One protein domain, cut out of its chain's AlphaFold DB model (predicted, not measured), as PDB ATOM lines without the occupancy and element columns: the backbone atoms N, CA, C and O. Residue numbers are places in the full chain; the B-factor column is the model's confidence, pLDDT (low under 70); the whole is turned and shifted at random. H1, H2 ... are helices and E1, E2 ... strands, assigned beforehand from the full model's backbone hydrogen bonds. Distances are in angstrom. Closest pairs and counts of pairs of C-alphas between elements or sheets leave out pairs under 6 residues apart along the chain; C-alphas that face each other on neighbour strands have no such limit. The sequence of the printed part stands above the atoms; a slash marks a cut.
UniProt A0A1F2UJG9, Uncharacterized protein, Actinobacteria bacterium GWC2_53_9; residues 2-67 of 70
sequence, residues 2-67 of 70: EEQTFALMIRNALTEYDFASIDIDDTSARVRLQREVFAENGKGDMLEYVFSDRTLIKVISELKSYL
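AT A GLANCE: This is residues 2 to 67 of the 70 residues of an uncharacterized protein of Actinobacteria bacterium GWC2_53_9 (UniProt A0A1F2UJG9). Picture a narrow sheet of three antiparallel strands with one face bare and, over one end of its other face, the helix H2 packed across the strands. A second helix, H1, is over the same face but is near the sheet with its last residues, 10 to 14, and from there runs off at a slant. The printed part has 66 residues, with two named helices and three named strands in the order H1, E1, E2, E3, H2; the class is mixed, helices and strands. The sheet's order is E1, E2, E3. The whole is elongated, spanning 40 by 24 by 19 A, and only just compact, close to loose, with a radius of gyration of the C-alphas of 12.7 A.

HOW THE PARTS SIT: Begin with H1, residues 2 to 14, which leads by a tight link to E1, residues 17 to 24. E1 bends by 51 degrees at residue 20. Next comes E2, residues 29 to 35, the inner strand, which forms a hairpin with E1; look for N 18 and O 34, 2.8 A apart, and N 30 and O 23, also 2.8 A. E3, residues 46 to 51, forms a hairpin with E2, with N 31 and O 49 at 2.9 A and N 51 and O 29 at 2.8 A. These strands make a meander, each the antiparallel neighbour of the one before, at 161 degrees for E1 and E2 and 162 degrees for E2 and E3. H2, residues 54 to 65, is on the sheet at a height of 8.8 A, over E1 and E2, and runs across the strands at 64 degrees to E1 on the local plane. Its closest C-alphas to E1 are those of Lys 64 and Ile 22, 6.7 A apart; to E2, those of Ile 57 and Ala 29, 5.4 A. H1 is on the same face, two layers in all, helices on one face of a sheet. H1 stands up from the sheet, its line rising 45 degrees out of the local plane. H1 and E2 are near each other, with 7 pairs of C-alphas within 10 A. H1 and H2 are apart. In both helices every O i to N i+4 pair is within hydrogen-bond range.

IN THESE COORDINATES: Find C-alpha 2 at (-165.978, 88.592, 66.975); from there H1 runs 18.5 A to Leu 14. E1 covers 19.7 A from C-alpha 17 at (-144.320, 85.537, 67.412), E2 19.8 A, E3 16.6 A. H2 runs 17.1 A to C-alpha 65 at (-149.738, 99.949, 78.648).

THE WHOLE: The two C-alphas farthest apart are those of Glu 40 and Arg 54, 40.2 A. The printed part has no cut and no long link; E2 to E3, with 10 residues between them, is short but not tight. The mean pLDDT of the printed part is 75.2; look for values under 70 at residues 2 to 16 and 36 to 44.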
ATOM      1  N   GLU A   2    -167.256  88.189  67.605       52.16
ATOM      2  CA  GLU A   2    -165.978  88.592  66.975       52.16
ATOM      3  C   GLU A   2    -164.806  88.796  67.960       52.16
ATOM      4  O   GLU A   2    -163.662  88.492  67.629       52.16
ATOM      5  N   GLU A   3    -165.066  89.227  69.199       41.78
ATOM      6  CA  GLU A   3    -164.013  89.530  70.190       41.78
ATOM      7  C   GLU A   3    -163.227  88.290  70.652       41.78
ATOM      8  O   GLU A   3    -162.013  88.350  70.847       41.78
ATOM      9  N   GLN A   4    -163.896  87.137  70.772       41.97
ATOM     10  CA  GLN A   4    -163.237  85.877  71.136       41.97
ATOM     11  C   GLN A   4    -162.276  85.409  70.035       41.97
ATOM     12  O   GLN A   4    -161.221  84.861  70.345       41.97
ATOM     13  N   THR A   5    -162.590  85.688  68.767       54.69
ATOM     14  CA  THR A   5    -161.732  85.366  67.619       54.69
ATOM     15  C   THR A   5    -160.459  86.207  67.626       54.69
ATOM     16  O   THR A   5    -159.383  85.676  67.369       54.69
ATOM     17  N   PHE A   6    -160.542  87.490  67.990       56.22
ATOM     18  CA  PHE A   6    -159.371  88.367  68.070       56.22
ATOM     19  C   PHE A   6    -158.405  87.956  69.186       56.22
ATOM     20  O   PHE A   6    -157.211  87.805  68.939       56.22
ATOM     21  N   ALA A   7    -158.918  87.683  70.389       55.28
ATOM     22  CA  ALA A   7    -158.092  87.234  71.510       55.28
ATOM     23  C   ALA A   7    -157.425  85.870  71.240       55.28
ATOM     24  O   ALA A   7    -156.267  85.665  71.606       55.28
ATOM     25  N   LEU A   8    -158.120  84.948  70.562       52.06
ATOM     26  CA  LEU A   8    -157.561  83.660  70.131       52.06
ATOM     27  C   LEU A   8    -156.528  83.806  69.005       52.06
ATOM     28  O   LEU A   8    -155.527  83.094  69.025       52.06
ATOM     29  N   MET A   9    -156.728  84.731  68.059       60.94
ATOM     30  CA  MET A   9    -155.737  85.036  67.020       60.94
ATOM     31  C   MET A   9    -154.475  85.662  67.608       60.94
ATOM     32  O   MET A   9    -153.384  85.221  67.263       60.94
ATOM     33  N   ILE A  10    -154.614  86.624  68.530       63.28
ATOM     34  CA  ILE A  10    -153.473  87.177  69.265       63.28
ATOM     35  C   ILE A  10    -152.770  86.054  70.021       63.28
ATOM     36  O   ILE A  10    -151.579  85.871  69.851       63.28
ATOM     37  N   ARG A  11    -153.491  85.230  70.784       58.12
ATOM     38  CA  ARG A  11    -152.877  84.145  71.558       58.12
ATOM     39  C   ARG A  11    -152.131  83.118  70.694       58.12
ATOM     40  O   ARG A  11    -151.046  82.711  71.086       58.12
ATOM     41  N   ASN A  12    -152.689  82.699  69.556       54.94
ATOM     42  CA  ASN A  12    -152.019  81.751  68.656       54.94
ATOM     43  C   ASN A  12    -150.826  82.384  67.926       54.94
ATOM     44  O   ASN A  12    -149.819  81.710  67.723       54.94
ATOM     45  N   ALA A  13    -150.911  83.666  67.556       58.78
ATOM     46  CA  ALA A  13    -149.764  84.394  67.023       58.78
ATOM     47  C   ALA A  13    -148.671  84.540  68.093       58.78
ATOM     48  O   ALA A  13    -147.513  84.281  67.799       58.78
ATOM     49  N   LEU A  14    -149.045  84.830  69.344       62.72
ATOM     50  CA  LEU A  14    -148.118  85.020  70.461       62.72
ATOM     51  C   LEU A  14    -147.391  83.757  70.935       62.72
ATOM     52  O   LEU A  14    -146.423  83.856  71.676       62.72
ATOM     53  N   THR A  15    -147.829  82.564  70.526       65.12
ATOM     54  CA  THR A  15    -147.070  81.323  70.768       65.12
ATOM     55  C   THR A  15    -145.880  81.136  69.828       65.12
ATOM     56  O   THR A  15    -145.001  80.338  70.136       65.12
ATOM     57  N   GLU A  16    -145.854  81.824  68.683       67.56
ATOM     58  CA  GLU A  16    -144.774  81.714  67.688       67.56
ATOM     59  C   GLU A  16    -144.112  83.062  67.361       67.56
ATOM     60  O   GLU A  16    -143.028  83.084  66.779       67.56
ATOM     61  N   TYR A  17    -144.752  84.178  67.707       70.94
ATOM     62  CA  TYR A  17    -144.320  85.537  67.412       70.94
ATOM     63  C   TYR A  17    -144.429  86.400  68.661       70.94
ATOM     64  O   TYR A  17    -145.493  86.466  69.256       70.94
ATOM     65  N   ASP A  18    -143.382  87.130  69.014       78.06
ATOM     66  CA  ASP A  18    -143.464  88.138  70.066       78.06
ATOM     67  C   ASP A  18    -143.884  89.497  69.483       78.06
ATOM     68  O   ASP A  18    -143.774  89.749  68.276       78.06
ATOM     69  N   PHE A  19    -144.380  90.396  70.331       80.81
ATOM     70  CA  PHE A  19    -144.607  91.780  69.937       80.81
ATOM     71  C   PHE A  19    -143.267  92.458  69.639       80.81
ATOM     72  O   PHE A  19    -142.378  92.510  70.480       80.81
ATOM     73  N   ALA A  20    -143.147  93.024  68.441       85.31
ATOM     74  CA  ALA A  20    -141.974  93.783  68.019       85.31
ATOM     75  C   ALA A  20    -142.183  95.294  68.164       85.31
ATOM     76  O   ALA A  20    -141.263  96.014  68.540       85.31
ATOM     77  N   SER A  21    -143.384  95.790  67.848       89.19
ATOM     78  CA  SER A  21    -143.770  97.179  68.115       89.19
ATOM     79  C   SER A  21    -145.287  97.353  68.122       89.19
ATOM     80  O   SER A  21    -146.013  96.653  67.410       89.19
ATOM     81  N   ILE A  22    -145.767  98.336  68.885       89.88
ATOM     82  CA  ILE A  22    -147.151  98.815  68.821       89.88
ATOM     83  C   ILE A  22    -147.122 100.331  68.611       89.88
ATOM     84  O   ILE A  22    -146.780 101.083  69.523       89.88
ATOM     85  N   ASP A  23    -147.510 100.786  67.424       92.62
ATOM     86  CA  ASP A  23    -147.604 102.204  67.068       92.62
ATOM     87  C   ASP A  23    -149.080 102.615  67.040       92.62
ATOM     88  O   ASP A  23    -149.898 101.938  66.419       92.62
ATOM     89  N   ILE A  24    -149.446 103.704  67.715       91.56
ATOM     90  CA  ILE A  24    -150.839 104.167  67.799       91.56
ATOM     91  C   ILE A  24    -150.880 105.652  67.459       91.56
ATOM     92  O   ILE A  24    -150.126 106.437  68.036       91.56
ATOM     93  N   ASP A  25    -151.765 106.014  66.536       90.50
ATOM     94  CA  ASP A  25    -152.109 107.389  66.186       90.50
ATOM     95  C   ASP A  25    -153.617 107.643  66.375       90.50
ATOM     96  O   ASP A  25    -154.366 106.765  66.810       90.50
ATOM     97  N   ASP A  26    -154.078 108.858  66.066       85.06
ATOM     98  CA  ASP A  26    -155.476 109.276  66.268       85.06
ATOM     99  C   ASP A  26    -156.499 108.469  65.443       85.06
ATOM    100  O   ASP A  26    -157.703 108.491  65.719       85.06
ATOM    101  N   THR A  27    -156.040 107.787  64.397       90.31
ATOM    102  CA  THR A  27    -156.869 107.157  63.363       90.31
ATOM    103  C   THR A  27    -156.599 105.670  63.177       90.31
ATOM    104  O   THR A  27    -157.445 104.972  62.614       90.31
ATOM    105  N   SER A  28    -155.451 105.177  63.638       93.44
ATOM    106  CA  SER A  28    -155.031 103.802  63.436       93.44
ATOM    107  C   SER A  28    -154.135 103.276  64.554       93.44
ATOM    108  O   SER A  28    -153.440 104.019  65.246       93.44
ATOM    109  N   ALA A  29    -154.145 101.956  64.712       91.50
ATOM    110  CA  ALA A  29    -153.172 101.225  65.506       91.50
ATOM    111  C   ALA A  29    -152.460 100.216  64.606       91.50
ATOM    112  O   ALA A  29    -153.104  99.440  63.897       91.50
ATOM    113  N   ARG A  30    -151.131 100.214  64.642       92.25
ATOM    114  CA  ARG A  30    -150.273  99.277  63.923       92.25
ATOM    115  C   ARG A  30    -149.560  98.381  64.926       92.25
ATOM    116  O   ARG A  30    -148.841  98.859  65.797       92.25
ATOM    117  N   VAL A  31    -149.728  97.075  64.766       89.12
ATOM    118  CA  VAL A  31    -149.082  96.050  65.589       89.12
ATOM    119  C   VAL A  31    -148.131  95.262  64.705       89.12
ATOM    120  O   VAL A  31    -148.552  94.703  63.690       89.12
ATOM    121  N   ARG A  32    -146.856  95.206  65.092       88.00
ATOM    122  CA  ARG A  32    -145.853  94.347  64.463       88.00
ATOM    123  C   ARG A  32    -145.513  93.195  65.385       88.00
ATOM    124  O   ARG A  32    -145.216  93.417  66.558       88.00
ATOM    125  N   LEU A  33    -145.532  91.988  64.836       85.25
ATOM    126  CA  LEU A  33    -145.134  90.766  65.518       85.25
ATOM    127  C   LEU A  33    -143.912  90.181  64.815       85.25
ATOM    128  O   LEU A  33    -143.897  90.087  63.586       85.25
ATOM    129  N   GLN A  34    -142.903  89.779  65.575       83.00
ATOM    130  CA  GLN A  34    -141.702  89.137  65.058       83.00
ATOM    131  C   GLN A  34    -141.669  87.693  65.525       83.00
ATOM    132  O   GLN A  34    -141.831  87.416  66.707       83.00
ATOM    133  N   ARG A  35    -141.432  86.766  64.597       79.19
ATOM    134  CA  ARG A  35    -141.344  85.348  64.933       79.19
ATOM    135  C   ARG A  35    -140.217  85.103  65.937       79.19
ATOM    136  O   ARG A  35    -139.083  85.509  65.679       79.19
ATOM    137  N   GLU A  36    -140.497  84.388  67.024       67.31
ATOM    138  CA  GLU A  36    -139.453  83.878  67.913       67.31
ATOM    139  C   GLU A  36    -138.737  82.726  67.200       67.31
ATOM    140  O   GLU A  36    -139.210  81.590  67.117       67.31
ATOM    141  N   VAL A  37    -137.592  83.028  66.590       63.28
ATOM    142  CA  VAL A  37    -136.811  82.029  65.863       63.28
ATOM    143  C   VAL A  37    -135.890  81.300  66.846       63.28
ATOM    144  O   VAL A  37    -134.792  81.758  67.134       63.28
ATOM    145  N   PHE A  38    -136.296  80.114  67.305       54.97
ATOM    146  CA  PHE A  38    -135.415  79.186  68.041       54.97
ATOM    147  C   PHE A  38    -134.427  78.414  67.138       54.97
ATOM    148  O   PHE A  38    -133.726  77.524  67.610       54.97
ATOM    149  N   ALA A  39    -134.370  78.702  65.833       44.59
ATOM    150  CA  ALA A  39    -133.591  77.933  64.861       44.59
ATOM    151  C   ALA A  39    -132.467  78.765  64.221       44.59
ATOM    152  O   ALA A  39    -132.724  79.807  63.622       44.59
ATOM    153  N   GLU A  40    -131.238  78.246  64.277       50.09
ATOM    154  CA  GLU A  40    -129.950  78.864  63.900       50.09
ATOM    155  C   GLU A  40    -129.834  79.478  62.482       50.09
ATOM    156  O   GLU A  40    -128.766  79.968  62.136       50.09
ATOM    157  N   ASN A  41    -130.880  79.496  61.647       53.91
ATOM    158  CA  ASN A  41    -130.824  80.002  60.264       53.91
ATOM    159  C   ASN A  41    -132.107  80.702  59.749       53.91
ATOM    160  O   ASN A  41    -132.260  80.897  58.541       53.91
ATOM    161  N   GLY A  42    -133.059  81.073  60.609       49.69
ATOM    162  CA  GLY A  42    -134.320  81.671  60.149       49.69
ATOM    163  C   GLY A  42    -134.211  83.173  59.879       49.69
ATOM    164  O   GLY A  42    -133.989  83.950  60.804       49.69
ATOM    165  N   LYS A  43    -134.431  83.613  58.632       54.84
ATOM    166  CA  LYS A  43    -134.838  85.006  58.377       54.84
ATOM    167  C   LYS A  43    -136.114  85.247  59.186       54.84
ATOM    168  O   LYS A  43    -137.096  84.550  58.966       54.84
ATOM    169  N   GLY A  44    -136.059  86.161  60.153       63.12
ATOM    170  CA  GLY A  44    -137.196  86.454  61.021       63.12
ATOM    171  C   GLY A  44    -138.385  86.930  60.196       63.12
ATOM    172  O   GLY A  44    -138.305  87.973  59.548       63.12
ATOM    173  N   ASP A  45    -139.464  86.154  60.208       74.38
ATOM    174  CA  ASP A  45    -140.731  86.567  59.617       74.38
ATOM    175  C   ASP A  45    -141.347  87.658  60.500       74.38
ATOM    176  O   ASP A  45    -141.397  87.528  61.728       74.38
ATOM    177  N   MET A  46    -141.803  88.741  59.871       80.69
ATOM    178  CA  MET A  46    -142.480  89.843  60.548       80.69
ATOM    179  C   MET A  46    -143.895  89.989  59.997       80.69
ATOM    180  O   MET A  46    -144.090  90.100  58.786       80.69
ATOM    181  N   LEU A  47    -144.874  89.989  60.897       82.19
ATOM    182  CA  LEU A  47    -146.279  90.217  60.589       82.19
ATOM    183  C   LEU A  47    -146.648  91.641  60.997       82.19
ATOM    184  O   LEU A  47    -146.304  92.081  62.092       82.19
ATOM    185  N   GLU A  48    -147.357  92.356  60.128       86.56
ATOM    186  CA  GLU A  48    -147.883  93.688  60.421       86.56
ATOM    187  C   GLU A  48    -149.406  93.680  60.283       86.56
ATOM    188  O   GLU A  48    -149.951  93.251  59.265       86.56
ATOM    189  N   TYR A  49    -150.084  94.186  61.310       84.50
ATOM    190  CA  TYR A  49    -151.530  94.357  61.345       84.50
ATOM    191  C   TYR A  49    -151.865  95.827  61.574       84.50
ATOM    192  O   TYR A  49    -151.306  96.459  62.470       84.50
ATOM    193  N   VAL A  50    -152.791  96.363  60.777       89.25
ATOM    194  CA  VAL A  50    -153.267  97.747  60.889       89.25
ATOM    195  C   VAL A  50    -154.759  97.734  61.180       89.25
ATOM    196  O   VAL A  50    -155.541  97.121  60.455       89.25
ATOM    197  N   PHE A  51    -155.146  98.434  62.239       87.00
ATOM    198  CA  PHE A  51    -156.515  98.531  62.718       87.00
ATOM    199  C   PHE A  51    -156.977  99.981  62.637       87.00
ATOM    200  O   PHE A  51    -156.308 100.871  63.150       87.00
ATOM    201  N   SER A  52    -158.132 100.212  62.018       90.69
ATOM    202  CA  SER A  52    -158.774 101.531  61.920       90.69
ATOM    203  C   SER A  52    -160.080 101.622  62.718       90.69
ATOM    204  O   SER A  52    -160.715 102.675  62.763       90.69
ATOM    205  N   ASP A  53    -160.523 100.517  63.323       90.94
ATOM    206  CA  ASP A  53    -161.706 100.510  64.181       90.94
ATOM    207  C   ASP A  53    -161.395 101.173  65.530       90.94
ATOM    208  O   ASP A  53    -160.434 100.814  66.212       90.94
ATOM    209  N   ARG A  54    -162.233 102.130  65.944       87.12
ATOM    210  CA  ARG A  54    -162.012 102.921  67.168       87.12
ATOM    211  C   ARG A  54    -162.020 102.082  68.444       87.12
ATOM    212  O   ARG A  54    -161.347 102.452  69.404       87.12
ATOM    213  N   THR A  55    -162.794 101.003  68.484       87.69
ATOM    214  CA  THR A  55    -162.848 100.109  69.643       87.69
ATOM    215  C   THR A  55    -161.562  99.300  69.718       87.69
ATOM    216  O   THR A  55    -160.927  99.265  70.769       87.69
ATOM    217  N   LEU A  56    -161.113  98.742  68.590       83.94
ATOM    218  CA  LEU A  56    -159.851  97.999  68.527       83.94
ATOM    219  C   LEU A  56    -158.636  98.880  68.838       83.94
ATOM    220  O   LEU A  56    -157.754  98.443  69.572       83.94
ATOM    221  N   ILE A  57    -158.610 100.131  68.368       88.88
ATOM    222  CA  ILE A  57    -157.543 101.091  68.701       88.88
ATOM    223  C   ILE A  57    -157.445 101.295  70.220       88.88
ATOM    224  O   ILE A  57    -156.347 101.259  70.774       88.88
ATOM    225  N   LYS A  58    -158.581 101.446  70.919       88.56
ATOM    226  CA  LYS A  58    -158.594 101.570  72.387       88.56
ATOM    227  C   LYS A  58    -158.070 100.314  73.077       88.56
ATOM    228  O   LYS A  58    -157.230 100.429  73.961       88.56
ATOM    229  N   VAL A  59    -158.512  99.134  72.643       87.12
ATOM    230  CA  VAL A  59    -158.044  97.853  73.197       87.12
ATOM    231  C   VAL A  59    -156.531  97.693  73.014       87.12
ATOM    232  O   VAL A  59    -155.837  97.306  73.949       87.12
ATOM    233  N   ILE A  60    -155.995  98.037  71.841       87.50
ATOM    234  CA  ILE A  60    -154.552  97.969  71.565       87.50
ATOM    235  C   ILE A  60    -153.782  99.010  72.391       87.50
ATOM    236  O   ILE A  60    -152.689  98.721  72.877       87.50
ATOM    237  N   SER A  61    -154.354 100.197  72.608       88.56
ATOM    238  CA  SER A  61    -153.774 101.213  73.495       88.56
ATOM    239  C   SER A  61    -153.685 100.742  74.940       88.56
ATOM    240  O   SER A  61    -152.667 100.965  75.592       88.56
ATOM    241  N   GLU A  62    -154.727 100.083  75.445       87.94
ATOM    242  CA  GLU A  62    -154.698  99.473  76.773       87.94
ATOM    243  C   GLU A  62    -153.664  98.348  76.825       87.94
ATOM    244  O   GLU A  62    -152.838  98.327  77.733       87.94
ATOM    245  N   LEU A  63    -153.625  97.470  75.819       84.31
ATOM    246  CA  LEU A  63    -152.630  96.403  75.721       84.31
ATOM    247  C   LEU A  63    -151.190  96.938  75.766       84.31
ATOM    248  O   LEU A  63    -150.379  96.411  76.525       84.31
ATOM    249  N   LYS A  64    -150.883  98.012  75.022       85.25
ATOM    250  CA  LYS A  64    -149.555  98.650  75.022       85.25
ATOM    251  C   LYS A  64    -149.122  99.084  76.427       85.25
ATOM    252  O   LYS A  64    -147.954  98.952  76.772       85.25
ATOM    253  N   SER A  65    -150.053  99.539  77.269       85.69
ATOM    254  CA  SER A  65    -149.738  99.949  78.648       85.69
ATOM    255  C   SER A  65    -149.233  98.801  79.538       85.69
ATOM    256  O   SER A  65    -148.501  99.048  80.496       85.69
ATOM    257  N   TYR A  66    -149.571  97.551  79.202       81.19
ATOM    258  CA  TYR A  66    -149.100  96.348  79.896       81.19
ATOM    259  C   TYR A  66    -147.785  95.792  79.325       81.19
ATOM    260  O   TYR A  66    -147.233  94.846  79.887       81.19
ATOM    261  N   LEU A  67    -147.265  96.380  78.242       81.50
ATOM    262  CA  LEU A  67    -146.052  95.960  77.538       81.50
ATOM    263  C   LEU A  67    -145.000  97.089  77.544       81.50
ATOM    264  O   LEU A  67    -144.652  97.613  76.493       81.50
TER     265      LEU A  67